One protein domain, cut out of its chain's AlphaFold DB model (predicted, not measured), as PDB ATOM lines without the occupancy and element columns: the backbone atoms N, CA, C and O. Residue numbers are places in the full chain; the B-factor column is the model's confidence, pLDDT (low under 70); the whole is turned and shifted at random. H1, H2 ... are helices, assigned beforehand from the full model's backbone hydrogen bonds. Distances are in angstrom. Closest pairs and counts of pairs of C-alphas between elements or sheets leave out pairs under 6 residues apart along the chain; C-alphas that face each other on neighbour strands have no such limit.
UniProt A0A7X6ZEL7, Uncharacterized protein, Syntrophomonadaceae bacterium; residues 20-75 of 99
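Overview. This is residues 20 to 75 of the 99 residues of an uncharacterized protein of Syntrophomonadaceae bacterium (UniProt A0A7X6ZEL7). Two ten-residue helices, H1 and H4, and the very short H2 make a three-helix cluster at one end, each packing on the other two, with their centres in a triangle. The short H3 lies off at the other end, apart from these helices, and the chain runs out to it after H2 and comes back to H4. The printed part has 56 residues with four named helices, H1, H2, H3 and H4 along the chain, and no named strand; the class is all helix, with 30 residues in the helices. The whole is compact, with a radius of gyration of the C-alphas of 10.3 A, and rounded, spanning 28 by 22 by 18 A.

Along the chain. Find C-alpha 22 at (39.512, -18.376, -16.711); from there H1 runs 14.6 A to Ile 31. Next look for H2 at residues 36 to 39, then H3 at residues 45 to 50, 8.9 A long. H4, residues 59 to 68, runs 14.4 A and ends with C-alpha 68 at (30.419, -20.922, -23.231).

Arrangement. Begin at H1, which touches H2: their closest C-alphas, of Ala 29 and Val 36, are 5.5 A apart. H1 also touches H4, with the C-alphas of Leu 22 and Ala 63 closest at 5.5 A; they run opposite ways at a steep tilt of 64 degrees. H2 touches H4, closest at the C-alphas of Lys 37 and Ala 62, 5.3 A apart. H3 is apart from H1, H2 and H4. Along the backbone, every O i to N i+4 pair is within hydrogen-bond range in H1 and H4, against 1 of 2 in H3; H2 is too short for such a pair.

Size, cuts and confidence. The two farthest C-alphas, of Ile 31 and Lys 49, are 29.1 A apart. The printed part has no cut. The links H1 to H2 and H2 to H3 are tight, and the link H3 to H4, with 8 residues, is short. The mean pLDDT of the printed part is 94.5, and no printed residue is under 70.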
ATOM      1  N   LEU A  20      32.502 -14.941 -15.970       91.31
ATOM      2  CA  LEU A  20      33.777 -15.174 -15.300       91.31
ATOM      3  C   LEU A  20      34.853 -15.528 -16.326       91.31
ATOM      4  O   LEU A  20      34.641 -16.373 -17.202       91.31
ATOM      5  N   SER A  21      36.027 -14.919 -16.179       92.31
ATOM      6  CA  SER A  21      37.207 -15.317 -16.939       92.31
ATOM      7  C   SER A  21      37.799 -16.624 -16.398       92.31
ATOM      8  O   SER A  21      37.550 -17.026 -15.259       92.31
ATOM      9  N   LEU A  22      38.683 -17.255 -17.177       92.81
ATOM     10  CA  LEU A  22      39.512 -18.376 -16.711       92.81
ATOM     11  C   LEU A  22      40.230 -18.052 -15.391       92.81
ATOM     12  O   LEU A  22      40.338 -18.906 -14.512       92.81
ATOM     13  N   LYS A  23      40.732 -16.821 -15.252       94.88
ATOM     14  CA  LYS A  23      41.443 -16.382 -14.049       94.88
ATOM     15  C   LYS A  23      40.502 -16.328 -12.845       94.88
ATOM     16  O   LYS A  23      40.901 -16.755 -11.764       94.88
ATOM     17  N   ASP A  24      39.273 -15.860 -13.038       94.44
ATOM     18  CA  ASP A  24      38.271 -15.781 -11.971       94.44
ATOM     19  C   ASP A  24      37.821 -17.173 -11.533       94.44
ATOM     20  O   ASP A  24      37.783 -17.459 -10.339       94.44
ATOM     21  N   LEU A  25      37.571 -18.075 -12.487       95.94
ATOM     22  CA  LEU A  25      37.202 -19.464 -12.201       95.94
ATOM     23  C   LEU A  25      38.308 -20.204 -11.443       95.94
ATOM     24  O   LEU A  25      38.027 -20.857 -10.438       95.94
ATOM     25  N   LYS A  26      39.569 -20.048 -11.864       95.56
ATOM     26  CA  LYS A  26      40.724 -20.608 -11.145       95.56
ATOM     27  C   LYS A  26      40.869 -20.026  -9.747       95.56
ATOM     28  O   LYS A  26      41.151 -20.763  -8.807       95.56
ATOM     29  N   LYS A  27      40.666 -18.713  -9.598       95.44
ATOM     30  CA  LYS A  27      40.709 -18.050  -8.293       95.44
ATOM     31  C   LYS A  27      39.634 -18.615  -7.369       95.44
ATOM     32  O   LYS A  27      39.964 -18.974  -6.250       95.44
ATOM     33  N   LEU A  28      38.392 -18.731  -7.844       95.69
ATOM     34  CA  LEU A  28      37.281 -19.296  -7.076       95.69
ATOM     35  C   LEU A  28      37.571 -20.738  -6.652       95.69
ATOM     36  O   LEU A  28      37.525 -21.039  -5.464       95.69
ATOM     37  N   ALA A  29      37.924 -21.610  -7.598       96.44
ATOM     38  CA  ALA A  29      38.239 -23.007  -7.301       96.44
ATOM     39  C   ALA A  29      39.390 -23.129  -6.284       96.44
ATOM     40  O   ALA A  29      39.300 -23.893  -5.319       96.44
ATOM     41  N   GLY A  30      40.423 -22.293  -6.432       96.81
ATOM     42  CA  GLY A  30      41.585 -22.256  -5.551       96.81
ATOM     43  C   GLY A  30      41.280 -21.941  -4.084       96.81
ATOM     44  O   GLY A  30      42.028 -22.402  -3.225       96.81
ATOM     45  N   ILE A  31      40.175 -21.245  -3.774       96.38
ATOM     46  CA  ILE A  31      39.770 -20.932  -2.387       96.38
ATOM     47  C   ILE A  31      39.621 -22.217  -1.562       96.38
ATOM     48  O   ILE A  31      40.142 -22.307  -0.454       96.38
ATOM     49  N   ASN A  32      38.998 -23.248  -2.139       95.38
ATOM     50  CA  ASN A  32      38.822 -24.552  -1.494       95.38
ATOM     51  C   ASN A  32      39.816 -25.611  -2.007       95.38
ATOM     52  O   ASN A  32      39.604 -26.800  -1.780       95.38
ATOM     53  N   LYS A  33      40.890 -25.206  -2.704       96.25
ATOM     54  CA  LYS A  33      41.845 -26.119  -3.369       96.25
ATOM     55  C   LYS A  33      41.170 -27.098  -4.343       96.25
ATOM     56  O   LYS A  33      41.623 -28.228  -4.507       96.25
ATOM     57  N   LEU A  34      40.088 -26.652  -4.976       96.12
ATOM     58  CA  LEU A  34      39.371 -27.393  -6.004       96.12
ATOM     59  C   LEU A  34      39.982 -27.124  -7.382       96.12
ATOM     60  O   LEU A  34      40.663 -26.122  -7.608       96.12
ATOM     61  N   THR A  35      39.660 -28.003  -8.317       96.50
ATOM     62  CA  THR A  35      39.831 -27.805  -9.759       96.50
ATOM     63  C   THR A  35      38.640 -27.045 -10.349       96.50
ATOM     64  O   THR A  35      37.527 -27.089  -9.818       96.50
ATOM     65  N   VAL A  36      38.815 -26.372 -11.490       97.06
ATOM     66  CA  VAL A  36      37.715 -25.633 -12.146       97.06
ATOM     67  C   VAL A  36      36.554 -26.560 -12.522       97.06
ATOM     68  O   VAL A  36      35.388 -26.175 -12.409       97.06
ATOM     69  N   LYS A  37      36.840 -27.812 -12.901       96.31
ATOM     70  CA  LYS A  37      35.804 -28.805 -13.236       96.31
ATOM     71  C   LYS A  37      34.895 -29.167 -12.057       96.31
ATOM     72  O   LYS A  37      33.772 -29.616 -12.278       96.31
ATOM     73  N   GLU A  38      35.331 -28.964 -10.816       96.62
ATOM     74  CA  GLU A  38      34.503 -29.199  -9.623       96.62
ATOM     75  C   GLU A  38      33.464 -28.098  -9.392       96.62
ATOM     76  O   GLU A  38      32.474 -28.324  -8.699       96.62
ATOM     77  N   LEU A  39      33.613 -26.939 -10.040       96.56
ATOM     78  CA  LEU A  39      32.584 -25.900 -10.036       96.56
ATOM     79  C   LEU A  39      31.375 -26.281 -10.914       96.56
ATOM     80  O   LEU A  39      30.296 -25.699 -10.767       96.56
ATOM     81  N   ILE A  40      31.514 -27.259 -11.816       96.56
ATOM     82  CA  ILE A  40      30.459 -27.686 -12.744       96.56
ATOM     83  C   ILE A  40      29.400 -28.519 -12.013       96.56
ATOM     84  O   ILE A  40      29.679 -29.535 -11.376       96.56
ATOM     85  N   ASN A  41      28.137 -28.142 -12.188       95.75
ATOM     86  CA  ASN A  41      26.989 -28.899 -11.721       95.75
ATOM     87  C   ASN A  41      26.769 -30.144 -12.593       95.75
ATOM     88  O   ASN A  41      25.957 -30.147 -13.528       95.75
ATOM     89  N   ARG A  42      27.440 -31.238 -12.216       93.12
ATOM     90  CA  ARG A  42      27.339 -32.565 -12.855       93.12
ATOM     91  C   ARG A  42      25.910 -33.114 -12.901       93.12
ATOM     92  O   ARG A  42      25.577 -33.948 -13.738       93.12
ATOM     93  N   LYS A  43      25.043 -32.664 -11.986       91.44
ATOM     94  CA  LYS A  43      23.643 -33.099 -11.914       91.44
ATOM     95  C   LYS A  43      22.737 -32.329 -12.880       91.44
ATOM     96  O   LYS A  43      21.613 -32.780 -13.109       91.44
ATOM     97  N   SER A  44      23.197 -31.211 -13.448       91.75
ATOM     98  CA  SER A  44      22.386 -30.386 -14.344       91.75
ATOM     99  C   SER A  44      22.035 -31.126 -15.638       91.75
ATOM    100  O   SER A  44      22.856 -31.824 -16.232       91.75
ATOM    101  N   GLN A  45      20.793 -30.957 -16.097       92.88
ATOM    102  CA  GLN A  45      20.333 -31.553 -17.355       92.88
ATOM    103  C   GLN A  45      21.093 -30.996 -18.562       92.88
ATOM    104  O   GLN A  45      21.325 -31.718 -19.524       92.88
ATOM    105  N   VAL A  46      21.501 -29.724 -18.501       92.81
ATOM    106  CA  VAL A  46      22.307 -29.083 -19.547       92.81
ATOM    107  C   VAL A  46      23.653 -29.790 -19.682       92.81
ATOM    108  O   VAL A  46      23.997 -30.195 -20.784       92.81
ATOM    109  N   PHE A  47      24.359 -30.021 -18.570       95.19
ATOM    110  CA  PHE A  47      25.636 -30.728 -18.593       95.19
ATOM    111  C   PHE A  47      25.479 -32.185 -19.060       95.19
ATOM    112  O   PHE A  47      26.189 -32.627 -19.958       95.19
ATOM    113  N   LYS A  48      24.491 -32.919 -18.528       94.56
ATOM    114  CA  LYS A  48      24.233 -34.317 -18.921       94.56
ATOM    115  C   LYS A  48      23.976 -34.482 -20.423       94.56
ATOM    116  O   LYS A  48      24.423 -35.460 -21.007       94.56
ATOM    117  N   LYS A  49      23.288 -33.523 -21.054       95.50
ATOM    118  CA  LYS A  49      23.010 -33.536 -22.501       95.50
ATOM    119  C   LYS A  49      24.250 -33.319 -23.372       95.50
ATOM    120  O   LYS A  49      24.204 -33.665 -24.545       95.50
ATOM    121  N   MET A  50      25.327 -32.756 -22.826       94.94
ATOM    122  CA  MET A  50      26.569 -32.533 -23.572       94.94
ATOM    123  C   MET A  50      27.376 -33.821 -23.768       94.94
ATOM    124  O   MET A  50      28.211 -33.859 -24.663       94.94
ATOM    125  N   ASN A  51      27.127 -34.862 -22.958       94.44
ATOM    126  CA  ASN A  51      27.840 -36.143 -23.013       94.44
ATOM    127  C   ASN A  51      29.379 -35.988 -22.975       94.44
ATOM    128  O   ASN A  51      30.103 -36.661 -23.704       94.44
ATOM    129  N   ILE A  52      29.862 -35.057 -22.146       94.12
ATOM    130  CA  ILE A  52      31.289 -34.763 -21.960       94.12
ATOM    131  C   ILE A  52      31.817 -35.553 -20.761       94.12
ATOM    132  O   ILE A  52      31.201 -35.542 -19.691       94.12
ATOM    133  N   ASP A  53      32.986 -36.170 -20.921       93.88
ATOM    134  CA  ASP A  53      33.768 -36.702 -19.807       93.88
ATOM    135  C   ASP A  53      34.495 -35.553 -19.086       93.88
ATOM    136  O   ASP A  53      35.331 -34.862 -19.667       93.88
ATOM    137  N   LEU A  54      34.153 -35.307 -17.818       91.38
ATOM    138  CA  LEU A  54      34.802 -34.255 -17.024       91.38
ATOM    139  C   LEU A  54      36.227 -34.607 -16.636       91.38
ATOM    140  O   LEU A  54      37.022 -33.698 -16.392       91.38
ATOM    141  N   ASP A  55      36.548 -35.892 -16.518       90.75
ATOM    142  CA  ASP A  55      37.857 -36.299 -16.030       90.75
ATOM    143  C   ASP A  55      38.941 -36.164 -17.094       90.75
ATOM    144  O   ASP A  55      40.104 -35.976 -16.739       90.75
ATOM    145  N   SER A  56      38.549 -36.094 -18.368       93.94
ATOM    146  CA  SER A  56      39.443 -35.757 -19.476       93.94
ATOM    147  C   SER A  56      39.704 -34.257 -19.649       93.94
ATOM    148  O   SER A  56      40.559 -33.887 -20.450       93.94
ATOM    149  N   LEU A  57      38.962 -33.374 -18.965       95.50
ATOM    150  CA  LEU A  57      39.135 -31.927 -19.119       95.50
ATOM    151  C   LEU A  57      40.280 -31.406 -18.252       95.50
ATOM    152  O   LEU A  57      40.320 -31.639 -17.041       95.50
ATOM    153  N   ASP A  58      41.160 -30.613 -18.861       95.94
ATOM    154  CA  ASP A  58      42.091 -29.766 -18.125       95.94
ATOM    155  C   ASP A  58      41.405 -28.484 -17.609       95.94
ATOM    156  O   ASP A  58      40.261 -28.160 -17.941       95.94
ATOM    157  N   GLU A  59      42.121 -27.728 -16.776       94.75
ATOM    158  CA  GLU A  59      41.629 -26.487 -16.168       94.75
ATOM    159  C   GLU A  59      41.130 -25.461 -17.195       94.75
ATOM    160  O   GLU A  59      40.157 -24.748 -16.948       94.75
ATOM    161  N   LYS A  60      41.806 -25.367 -18.347       95.75
ATOM    162  CA  LYS A  60      41.450 -24.411 -19.397       95.75
ATOM    163  C   LYS A  60      40.172 -24.852 -20.104       95.75
ATOM    164  O   LYS A  60      39.250 -24.056 -20.227       95.75
ATOM    165  N   SER A  61      40.093 -26.120 -20.488       96.56
ATOM    166  CA  SER A  61      38.941 -26.701 -21.178       96.56
ATOM    167  C   SER A  61      37.690 -26.671 -20.302       96.56
ATOM    168  O   SER A  61      36.601 -26.368 -20.785       96.56
ATOM    169  N   ALA A  62      37.833 -26.929 -18.997       96.75
ATOM    170  CA  ALA A  62      36.737 -26.812 -18.038       96.75
ATOM    171  C   ALA A  62      36.235 -25.365 -17.907       96.75
ATOM    172  O   ALA A  62      35.025 -25.132 -17.870       96.75
ATOM    173  N   ALA A  63      37.144 -24.388 -17.872       95.31
ATOM    174  CA  ALA A  63      36.771 -22.979 -17.837       95.31
ATOM    175  C   ALA A  63      36.093 -22.527 -19.134       95.31
ATOM    176  O   ALA A  63      35.032 -21.914 -19.072       95.31
ATOM    177  N   ASP A  64      36.651 -22.885 -20.292       94.38
ATOM    178  CA  ASP A  64      36.069 -22.573 -21.601       94.38
ATOM    179  C   ASP A  64      34.664 -23.183 -21.723       94.38
ATOM    180  O   ASP A  64      33.736 -22.552 -22.237       94.38
ATOM    181  N   LEU A  65      34.462 -24.393 -21.189       95.25
ATOM    182  CA  LEU A  65      33.153 -25.033 -21.142       95.25
ATOM    183  C   LEU A  65      32.152 -24.232 -20.290       95.25
ATOM    184  O   LEU A  65      31.010 -24.041 -20.720       95.25
ATOM    185  N   ILE A  66      32.573 -23.737 -19.121       95.00
ATOM    186  CA  ILE A  66      31.757 -22.884 -18.244       95.00
ATOM    187  C   ILE A  66      31.434 -21.549 -18.918       95.00
ATOM    188  O   ILE A  66      30.270 -21.157 -18.918       95.00
ATOM    189  N   SER A  67      32.419 -20.857 -19.496       90.94
ATOM    190  CA  SER A  67      32.216 -19.546 -20.127       90.94
ATOM    191  C   SER A  67      31.248 -19.635 -21.310       90.94
ATOM    192  O   SER A  67      30.341 -18.815 -21.426       90.94
ATOM    193  N   ASN A  68      31.356 -20.687 -22.128       90.88
ATOM    194  CA  ASN A  68      30.419 -20.922 -23.231       90.88
ATOM    195  C   ASN A  68      29.032 -21.384 -22.757       90.88
ATOM    196  O   ASN A  68      28.036 -21.195 -23.454       90.88
ATOM    197  N   ASN A  69      28.946 -22.005 -21.578       91.69
ATOM    198  CA  ASN A  69      27.711 -22.575 -21.054       91.69
ATOM    199  C   ASN A  69      27.512 -22.208 -19.579       91.69
ATOM    200  O   ASN A  69      27.457 -23.095 -18.726       91.69
ATOM    201  N   PRO A  70      27.302 -20.927 -19.233       90.19
ATOM    202  CA  PRO A  70      27.325 -20.465 -17.840       90.19
ATOM    203  C   PRO A  70      26.273 -21.149 -16.947       90.19
ATOM    204  O   PRO A  70      26.395 -21.157 -15.720       90.19
ATOM    205  N   ARG A  71      25.240 -21.758 -17.546       90.94
ATOM    206  CA  ARG A  71      24.190 -22.538 -16.869       90.94
ATOM    207  C   ARG A  71      24.665 -23.878 -16.297       90.94
ATOM    208  O   ARG A  71      23.944 -24.444 -15.482       90.94
ATOM    209  N   ILE A  72      25.826 -24.395 -16.711       94.75
ATOM    210  CA  ILE A  72      26.381 -25.635 -16.142       94.75
ATOM    211  C   ILE A  72      27.111 -25.388 -14.826       94.75
ATOM    212  O   ILE A  72      27.380 -26.346 -14.112       94.75
ATOM    213  N   LEU A  73      27.458 -24.139 -14.503       95.19
ATOM    214  CA  LEU A  73      28.108 -23.806 -13.242       95.19
ATOM    215  C   LEU A  73      27.159 -24.094 -12.070       95.19
ATOM    216  O   LEU A  73      25.955 -23.833 -12.158       95.19
ATOM    217  N   THR A  74      27.692 -24.608 -10.965       95.25
ATOM    218  CA  THR A  74      26.939 -24.742  -9.715       95.25
ATOM    219  C   THR A  74      26.549 -23.360  -9.207       95.25
ATOM    220  O   THR A  74      27.362 -22.444  -9.200       95.25
ATOM    221  N   ARG A  75      25.277 -23.191  -8.833       92.56
ATOM    222  CA  ARG A  75      24.714 -21.918  -8.373       92.56
ATOM    223  C   ARG A  75      23.770 -22.163  -7.184       92.56
ATOM    224  O   ARG A  75      23.070 -23.177  -7.203       92.56
TER     225      ARG A  75